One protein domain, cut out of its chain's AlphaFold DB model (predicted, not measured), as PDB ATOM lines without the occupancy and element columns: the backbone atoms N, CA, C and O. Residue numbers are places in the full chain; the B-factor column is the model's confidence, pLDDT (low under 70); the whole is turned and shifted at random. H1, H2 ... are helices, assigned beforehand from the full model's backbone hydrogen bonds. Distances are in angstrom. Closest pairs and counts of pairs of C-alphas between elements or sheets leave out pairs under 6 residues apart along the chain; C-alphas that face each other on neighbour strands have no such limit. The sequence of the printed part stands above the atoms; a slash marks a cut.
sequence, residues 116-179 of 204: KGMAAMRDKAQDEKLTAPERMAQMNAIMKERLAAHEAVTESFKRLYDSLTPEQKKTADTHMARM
ATOM      1  N   LYS A 116       0.089 -42.141 103.244       81.19
ATOM      2  CA  LYS A 116      -0.826 -41.020 102.948       81.19
ATOM      3  C   LYS A 116      -2.224 -41.220 103.531       81.19
ATOM      4  O   LYS A 116      -2.769 -40.306 104.135       81.19
ATOM      5  N   GLY A 117      -2.765 -42.440 103.464       74.38
ATOM      6  CA  GLY A 117      -4.054 -42.758 104.093       74.38
ATOM      7  C   GLY A 117      -4.042 -42.660 105.627       74.38
ATOM      8  O   GLY A 117      -5.040 -42.273 106.223       74.38
ATOM      9  N   MET A 118      -2.912 -42.965 106.276       78.50
ATOM     10  CA  MET A 118      -2.764 -42.828 107.732       78.50
ATOM     11  C   MET A 118      -2.563 -41.367 108.148       78.50
ATOM     12  O   MET A 118      -3.102 -40.956 109.172       78.50
ATOM     13  N   ALA A 119      -1.827 -40.584 107.354       80.00
ATOM     14  CA  ALA A 119      -1.691 -39.142 107.544       80.00
ATOM     15  C   ALA A 119      -3.052 -38.448 107.391       80.00
ATOM     16  O   ALA A 119      -3.504 -37.798 108.324       80.00
ATOM     17  N   ALA A 120      -3.778 -38.722 106.301       78.44
ATOM     18  CA  ALA A 120      -5.123 -38.197 106.076       78.44
ATOM     19  C   ALA A 120      -6.102 -38.592 107.191       78.44
ATOM     20  O   ALA A 120      -6.915 -37.778 107.624       78.44
ATOM     21  N   MET A 121      -6.010 -39.826 107.701       79.81
ATOM     22  CA  MET A 121      -6.792 -40.241 108.864       79.81
ATOM     23  C   MET A 121      -6.420 -39.427 110.104       79.81
ATOM     24  O   MET A 121      -7.316 -38.972 110.800       79.81
ATOM     25  N   ARG A 122      -5.131 -39.220 110.382       80.06
ATOM     26  CA  ARG A 122      -4.670 -38.470 111.558       80.06
ATOM     27  C   ARG A 122      -5.005 -36.981 111.488       80.06
ATOM     28  O   ARG A 122      -5.337 -36.407 112.521       80.06
ATOM     29  N   ASP A 123      -4.928 -36.382 110.309       78.69
ATOM     30  CA  ASP A 123      -5.221 -34.963 110.105       78.69
ATOM     31  C   ASP A 123      -6.722 -34.702 110.232       78.69
ATOM     32  O   ASP A 123      -7.140 -33.736 110.861       78.69
ATOM     33  N   LYS A 124      -7.550 -35.612 109.703       72.75
ATOM     34  CA  LYS A 124      -9.008 -35.454 109.692       72.75
ATOM     35  C   LYS A 124      -9.684 -36.018 110.952       72.75
ATOM     36  O   LYS A 124     -10.777 -35.595 111.306       72.75
ATOM     37  N   ALA A 125      -9.069 -36.959 111.675       68.19
ATOM     38  CA  ALA A 125      -9.632 -37.526 112.912       68.19
ATOM     39  C   ALA A 125      -9.595 -36.572 114.121       68.19
ATOM     40  O   ALA A 125     -10.123 -36.930 115.170       68.19
ATOM     41  N   GLN A 126      -8.996 -35.384 113.992       66.12
ATOM     42  CA  GLN A 126      -8.954 -34.385 115.068       66.12
ATOM     43  C   GLN A 126     -10.279 -33.635 115.249       66.12
ATOM     44  O   GLN A 126     -10.439 -32.916 116.232       66.12
ATOM     45  N   ASP A 127     -11.240 -33.821 114.342       69.06
ATOM     46  CA  ASP A 127     -12.530 -33.148 114.423       69.06
ATOM     47  C   ASP A 127     -13.547 -33.993 115.213       69.06
ATOM     48  O   ASP A 127     -14.368 -34.749 114.682       69.06
ATOM     49  N   GLU A 128     -13.459 -33.911 116.544       69.19
ATOM     50  CA  GLU A 128     -14.340 -34.644 117.468       69.19
ATOM     51  C   GLU A 128     -15.813 -34.211 117.365       69.19
ATOM     52  O   GLU A 128     -16.702 -34.925 117.830       69.19
ATOM     53  N   LYS A 129     -16.084 -33.076 116.711       84.12
ATOM     54  CA  LYS A 129     -17.399 -32.423 116.655       84.12
ATOM     55  C   LYS A 129     -18.301 -32.893 115.510       84.12
ATOM     56  O   LYS A 129     -19.436 -32.437 115.425       84.12
ATOM     57  N   LEU A 130     -17.832 -33.796 114.647       86.12
ATOM     58  CA  LEU A 130     -18.609 -34.252 113.491       86.12
ATOM     59  C   LEU A 130     -19.800 -35.122 113.898       86.12
ATOM     60  O   LEU A 130     -19.654 -36.096 114.652       86.12
ATOM     61  N   THR A 131     -20.955 -34.824 113.303       91.88
ATOM     62  CA  THR A 131     -22.138 -35.687 113.340       91.88
ATOM     63  C   THR A 131     -21.859 -37.024 112.639       91.88
ATOM     64  O   THR A 131     -20.886 -37.184 111.896       91.88
ATOM     65  N   ALA A 132     -22.707 -38.033 112.863       90.50
ATOM     66  CA  ALA A 132     -22.498 -39.358 112.272       90.50
ATOM     67  C   ALA A 132     -22.427 -39.350 110.722       90.50
ATOM     68  O   ALA A 132     -21.507 -39.975 110.185       90.50
ATOM     69  N   PRO A 133     -23.300 -38.632 109.981       92.62
ATOM     70  CA  PRO A 133     -23.195 -38.534 108.522       92.62
ATOM     71  C   PRO A 133     -21.901 -37.867 108.040       92.62
ATOM     72  O   PRO A 133     -21.268 -38.358 107.107       92.62
ATOM     73  N   GLU A 134     -21.467 -36.794 108.703       91.62
ATOM     74  CA  GLU A 134     -20.229 -36.081 108.366       91.62
ATOM     75  C   GLU A 134     -19.000 -36.963 108.596       91.62
ATOM     76  O   GLU A 134     -18.109 -37.043 107.748       91.62
ATOM     77  N   ARG A 135     -18.991 -37.723 109.696       89.81
ATOM     78  CA  ARG A 135     -17.939 -38.703 109.988       89.81
ATOM     79  C   ARG A 135     -17.853 -39.784 108.908       89.81
ATOM     80  O   ARG A 135     -16.752 -40.135 108.487       89.81
ATOM     81  N   MET A 136     -18.991 -40.296 108.433       90.19
ATOM     82  CA  MET A 136     -19.020 -41.262 107.326       90.19
ATOM     83  C   MET A 136     -18.497 -40.646 106.022       90.19
ATOM     84  O   MET A 136     -17.677 -41.262 105.340       90.19
ATOM     85  N   ALA A 137     -18.916 -39.421 105.691       91.12
ATOM     86  CA  ALA A 137     -18.441 -38.709 104.505       91.12
ATOM     87  C   ALA A 137     -16.918 -38.490 104.538       91.12
ATOM     88  O   ALA A 137     -16.234 -38.712 103.536       91.12
ATOM     89  N   GLN A 138     -16.369 -38.147 105.704       89.62
ATOM     90  CA  GLN A 138     -14.930 -38.005 105.895       89.62
ATOM     91  C   GLN A 138     -14.176 -39.327 105.719       89.62
ATOM     92  O   GLN A 138     -13.148 -39.360 105.039       89.62
ATOM     93  N   MET A 139     -14.671 -40.425 106.301       89.62
ATOM     94  CA  MET A 139     -14.057 -41.744 106.109       89.62
ATOM     95  C   MET A 139     -14.069 -42.154 104.635       89.62
ATOM     96  O   MET A 139     -13.062 -42.648 104.128       89.62
ATOM     97  N   ASN A 140     -15.155 -41.869 103.913       91.88
ATOM     98  CA  ASN A 140     -15.227 -42.094 102.470       91.88
ATOM     99  C   ASN A 140     -14.179 -41.273 101.703       91.88
ATOM    100  O   ASN A 140     -13.568 -41.791 100.770       91.88
ATOM    101  N   ALA A 141     -13.935 -40.018 102.091       90.06
ATOM    102  CA  ALA A 141     -12.894 -39.193 101.476       90.06
ATOM    103  C   ALA A 141     -11.487 -39.778 101.698       90.06
ATOM    104  O   ALA A 141     -10.725 -39.914 100.742       90.06
ATOM    105  N   ILE A 142     -11.167 -40.211 102.923       89.88
ATOM    106  CA  ILE A 142      -9.880 -40.860 103.239       89.88
ATOM    107  C   ILE A 142      -9.705 -42.154 102.435       89.88
ATOM    108  O   ILE A 142      -8.628 -42.416 101.898       89.88
ATOM    109  N   MET A 143     -10.759 -42.966 102.315       90.25
ATOM    110  CA  MET A 143     -10.713 -44.200 101.527       90.25
ATOM    111  C   MET A 143     -10.456 -43.929 100.041       90.25
ATOM    112  O   MET A 143      -9.676 -44.654  99.426       90.25
ATOM    113  N   LYS A 144     -11.053 -42.872  99.474       91.56
ATOM    114  CA  LYS A 144     -10.795 -42.450  98.088       91.56
ATOM    115  C   LYS A 144      -9.344 -42.016  97.880       91.56
ATOM    116  O   LYS A 144      -8.725 -42.438  96.911       91.56
ATOM    117  N   GLU A 145      -8.779 -41.239  98.801       89.75
ATOM    118  CA  GLU A 145      -7.362 -40.847  98.747       89.75
ATOM    119  C   GLU A 145      -6.435 -42.071  98.835       89.75
ATOM    120  O   GLU A 145      -5.478 -42.192  98.072       89.75
ATOM    121  N   ARG A 146      -6.753 -43.029  99.717       89.81
ATOM    122  CA  ARG A 146      -6.008 -44.291  99.832       89.81
ATOM    123  C   ARG A 146      -6.102 -45.140  98.561       89.81
ATOM    124  O   ARG A 146      -5.112 -45.772  98.197       89.81
ATOM    125  N   LEU A 147      -7.263 -45.169  97.908       92.25
ATOM    126  CA  LEU A 147      -7.448 -45.862  96.634       92.25
ATOM    127  C   LEU A 147      -6.582 -45.230  95.539       92.25
ATOM    128  O   LEU A 147      -5.805 -45.943  94.916       92.25
ATOM    129  N   ALA A 148      -6.636 -43.906  95.379       92.19
ATOM    130  CA  ALA A 148      -5.838 -43.196  94.380       92.19
ATOM    131  C   ALA A 148      -4.325 -43.416  94.580       92.19
ATOM    132  O   ALA A 148      -3.591 -43.671  93.627       92.19
ATOM    133  N   ALA A 149      -3.858 -43.389  95.833       91.50
ATOM    134  CA  ALA A 149      -2.475 -43.712  96.179       91.50
ATOM    135  C   ALA A 149      -2.098 -45.150  95.761       91.50
ATOM    136  O   ALA A 149      -1.040 -45.381  95.179       91.50
ATOM    137  N   HIS A 150      -2.980 -46.123  96.012       91.94
ATOM    138  CA  HIS A 150      -2.764 -47.518  95.626       91.94
ATOM    139  C   HIS A 150      -2.755 -47.720  94.104       91.94
ATOM    140  O   HIS A 150      -1.912 -48.455  93.583       91.94
ATOM    141  N   GLU A 151      -3.661 -47.066  93.380       94.75
ATOM    142  CA  GLU A 151      -3.708 -47.087  91.915       94.75
ATOM    143  C   GLU A 151      -2.412 -46.532  91.316       94.75
ATOM    144  O   GLU A 151      -1.817 -47.180  90.456       94.75
ATOM    145  N   ALA A 152      -1.902 -45.412  91.841       94.44
ATOM    146  CA  ALA A 152      -0.644 -44.820  91.386       94.44
ATOM    147  C   ALA A 152       0.562 -45.762  91.569       94.44
ATOM    148  O   ALA A 152       1.414 -45.879  90.683       94.44
ATOM    149  N   VAL A 153       0.634 -46.470  92.703       94.69
ATOM    150  CA  VAL A 153       1.681 -47.480  92.939       94.69
ATOM    151  C   VAL A 153       1.503 -48.677  92.005       94.69
ATOM    152  O   VAL A 153       2.484 -49.152  91.434       94.69
ATOM    153  N   THR A 154       0.264 -49.131  91.800       95.38
ATOM    154  CA  THR A 154      -0.064 -50.258  90.910       95.38
ATOM    155  C   THR A 154       0.332 -49.956  89.467       95.38
ATOM    156  O   THR A 154       0.945 -50.789  88.802       95.38
ATOM    157  N   GLU A 155       0.045 -48.751  88.983       96.88
ATOM    158  CA  GLU A 155       0.415 -48.312  87.640       96.88
ATOM    159  C   GLU A 155       1.940 -48.266  87.458       96.88
ATOM    160  O   GLU A 155       2.469 -48.734  86.448       96.88
ATOM    161  N   SER A 156       2.674 -47.747  88.450       97.19
ATOM    162  CA  SER A 156       4.139 -47.750  88.415       97.19
ATOM    163  C   SER A 156       4.715 -49.165  88.467       97.19
ATOM    164  O   SER A 156       5.687 -49.456  87.770       97.19
ATOM    165  N   PHE A 157       4.114 -50.052  89.261       96.44
ATOM    166  CA  PHE A 157       4.524 -51.448  89.344       96.44
ATOM    167  C   PHE A 157       4.269 -52.198  88.037       96.44
ATOM    168  O   PHE A 157       5.134 -52.949  87.601       96.44
ATOM    169  N   LYS A 158       3.136 -51.958  87.364       97.12
ATOM    170  CA  LYS A 158       2.823 -52.569  86.064       97.12
ATOM    171  C   LYS A 158       3.910 -52.278  85.026       97.12
ATOM    172  O   LYS A 158       4.377 -53.197  84.365       97.12
ATOM    173  N   ARG A 159       4.379 -51.027  84.946       97.31
ATOM    174  CA  ARG A 159       5.479 -50.641  84.041       97.31
ATOM    175  C   ARG A 159       6.769 -51.415  84.322       97.31
ATOM    176  O   ARG A 159       7.429 -51.853  83.386       97.31
ATOM    177  N   LEU A 160       7.120 -51.591  85.599       97.62
ATOM    178  CA  LEU A 160       8.242 -52.444  85.991       97.62
ATOM    179  C   LEU A 160       7.975 -53.895  85.578       97.62
ATOM    180  O   LEU A 160       8.818 -54.490  84.916       97.62
ATOM    181  N   TYR A 161       6.804 -54.437  85.920       97.62
ATOM    182  CA  TYR A 161       6.416 -55.822  85.658       97.62
ATOM    183  C   TYR A 161       6.500 -56.183  84.175       97.62
ATOM    184  O   TYR A 161       7.038 -57.232  83.828       97.62
ATOM    185  N   ASP A 162       6.050 -55.298  83.289       97.50
ATOM    186  CA  ASP A 162       6.094 -55.512  81.842       97.50
ATOM    187  C   ASP A 162       7.533 -55.675  81.314       97.50
ATOM    188  O   ASP A 162       7.745 -56.399  80.342       97.50
ATOM    189  N   SER A 163       8.527 -55.090  81.997       97.00
ATOM    190  CA  SER A 163       9.959 -55.206  81.669       97.00
ATOM    191  C   SER A 163      10.677 -56.412  82.295       97.00
ATOM    192  O   SER A 163      11.851 -56.651  81.996       97.00
ATOM    193  N   LEU A 164      10.016 -57.155  83.188       97.38
ATOM    194  CA  LEU A 164      10.614 -58.283  83.906       97.38
ATOM    195  C   LEU A 164      10.715 -59.541  83.037       97.38
ATOM    196  O   LEU A 164       9.836 -59.822  82.215       97.38
ATOM    197  N   THR A 165      11.747 -60.351  83.288       97.31
ATOM    198  CA  THR A 165      11.847 -61.702  82.714       97.31
ATOM    199  C   THR A 165      10.779 -62.631  83.307       97.31
ATOM    200  O   THR A 165      10.227 -62.338  84.374       97.31
ATOM    201  N   PRO A 166      10.470 -63.776  82.671       97.62
ATOM    202  CA  PRO A 166       9.517 -64.745  83.216       97.62
ATOM    203  C   PRO A 166       9.847 -65.204  84.647       97.62
ATOM    204  O   PRO A 166       8.956 -65.328  85.487       97.62
ATOM    205  N   GLU A 167      11.128 -65.405  84.954       95.50
ATOM    206  CA  GLU A 167      11.600 -65.818  86.279       95.50
ATOM    207  C   GLU A 167      11.360 -64.715  87.315       95.50
ATOM    208  O   GLU A 167      10.833 -64.973  88.397       95.50
ATOM    209  N   GLN A 168      11.680 -63.469  86.960       96.81
ATOM    210  CA  GLN A 168      11.442 -62.297  87.800       96.81
ATOM    211  C   GLN A 168       9.948 -62.056  88.047       96.81
ATOM    212  O   GLN A 168       9.560 -61.732  89.171       96.81
ATOM    213  N   LYS A 169       9.097 -62.254  87.030       97.12
ATOM    214  CA  LYS A 169       7.634 -62.176  87.165       97.12
ATOM    215  C   LYS A 169       7.117 -63.191  88.178       97.12
ATOM    216  O   LYS A 169       6.406 -62.808  89.098       97.12
ATOM    217  N   LYS A 170       7.569 -64.448  88.103       96.00
ATOM    218  CA  LYS A 170       7.202 -65.489  89.079       96.00
ATOM    219  C   LYS A 170       7.595 -65.115  90.512       96.00
ATOM    220  O   LYS A 170       6.823 -65.349  91.447       96.00
ATOM    221  N   THR A 171       8.784 -64.539  90.692       93.88
ATOM    222  CA  THR A 171       9.217 -64.000  91.988       93.88
ATOM    223  C   THR A 171       8.258 -62.905  92.450       93.88
ATOM    224  O   THR A 171       7.670 -63.019  93.527       93.88
ATOM    225  N   ALA A 172       8.016 -61.895  91.610       93.38
ATOM    226  CA  ALA A 172       7.109 -60.789  91.899       93.38
ATOM    227  C   ALA A 172       5.683 -61.258  92.266       93.38
ATOM    228  O   ALA A 172       5.132 -60.819  93.277       93.38
ATOM    229  N   ASP A 173       5.124 -62.212  91.523       93.88
ATOM    230  CA  ASP A 173       3.790 -62.776  91.757       93.88
ATOM    231  C   ASP A 173       3.712 -63.509  93.105       93.88
ATOM    232  O   ASP A 173       2.754 -63.349  93.865       93.88
ATOM    233  N   THR A 174       4.760 -64.263  93.459       89.75
ATOM    234  CA  THR A 174       4.853 -64.956  94.755       89.75
ATOM    235  C   THR A 174       4.873 -63.958  95.916       89.75
ATOM    236  O   THR A 174       4.236 -64.190  96.949       89.75
ATOM    237  N   HIS A 175       5.575 -62.831  95.764       85.44
ATOM    238  CA  HIS A 175       5.588 -61.771  96.773       85.44
ATOM    239  C   HIS A 175       4.207 -61.138  96.951       85.44
ATOM    240  O   HIS A 175       3.755 -60.978  98.088       85.44
ATOM    241  N   MET A 176       3.513 -60.831  95.853       82.81
ATOM    242  CA  MET A 176       2.182 -60.221  95.905       82.81
ATOM    243  C   MET A 176       1.134 -61.175  96.496       82.81
ATOM    244  O   MET A 176       0.335 -60.765  97.338       82.81
ATOM    245  N   ALA A 177       1.197 -62.469  96.166       79.06
ATOM    246  CA  ALA A 177       0.326 -63.484  96.762       79.06
ATOM    247  C   ALA A 177       0.514 -63.591  98.286       79.06
ATOM    248  O   ALA A 177      -0.455 -63.684  99.040       79.06
ATOM    249  N   ARG A 178       1.761 -63.516  98.774       72.50
ATOM    250  CA  ARG A 178       2.057 -63.503 100.219       72.50
ATOM    251  C   ARG A 178       1.539 -62.242 100.910       72.50
ATOM    252  O   ARG A 178       1.129 -62.318 102.067       72.50
ATOM    253  N   MET A 179       1.518 -61.107 100.210       64.81
ATOM    254  CA  MET A 179       0.991 -59.848 100.738       64.81
ATOM    255  C   MET A 179      -0.529 -59.914 100.970       64.81
ATOM    256  O   MET A 179      -1.008 -59.423 101.991       64.81
TER     257      MET A 179
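This is residues 116 to 179 of the 204 residues of the protein "LTXXQ motif family protein" of Sulfurisoma sediminicola (UniProt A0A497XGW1). One long helix, H2, makes most of the length, and a shorter helix folds back from each of its ends: H1 packs beside residues 138 to 149, while H3 slants back with a gap between. The printed part has 64 residues with three named helices, H1, H2, H3 in chain order, and no named strand: all helix. It is extended, a rod of 54 by 21 by 17 A with a radius of gyration of the C-alphas of 17.4 A.

H2, residues 132 to 162, touches H1, residues 116 to 124, with its residues 138 to 149 alone; the closest C-alphas, of Gly 117 and Arg 146, are 4.9 A apart. They form a helical hairpin, opposite ways at a shallow tilt of 17 degrees. H3, residues 166 to 179, is close to H2 but not clearly touching; the closest C-alphas, of Tyr 161 and Lys 169, are 6.6 A apart. These two run opposite ways at a shallow tilt of 19 degrees. H1 and H3 are apart. In H1, H2 and H3 every O i to N i+4 pair is within hydrogen-bond range.

H2 measures 44.8 A, from C-alpha 132 at (-22.498, -39.358, 112.272); H3 measures 20.1 A and H1 12.0 A. C-alpha 179 ends H3 at (0.991, -59.848, 100.738).

The printed part has no cut and no long link. Residues 125 to 128 and 179 have pLDDT under 70.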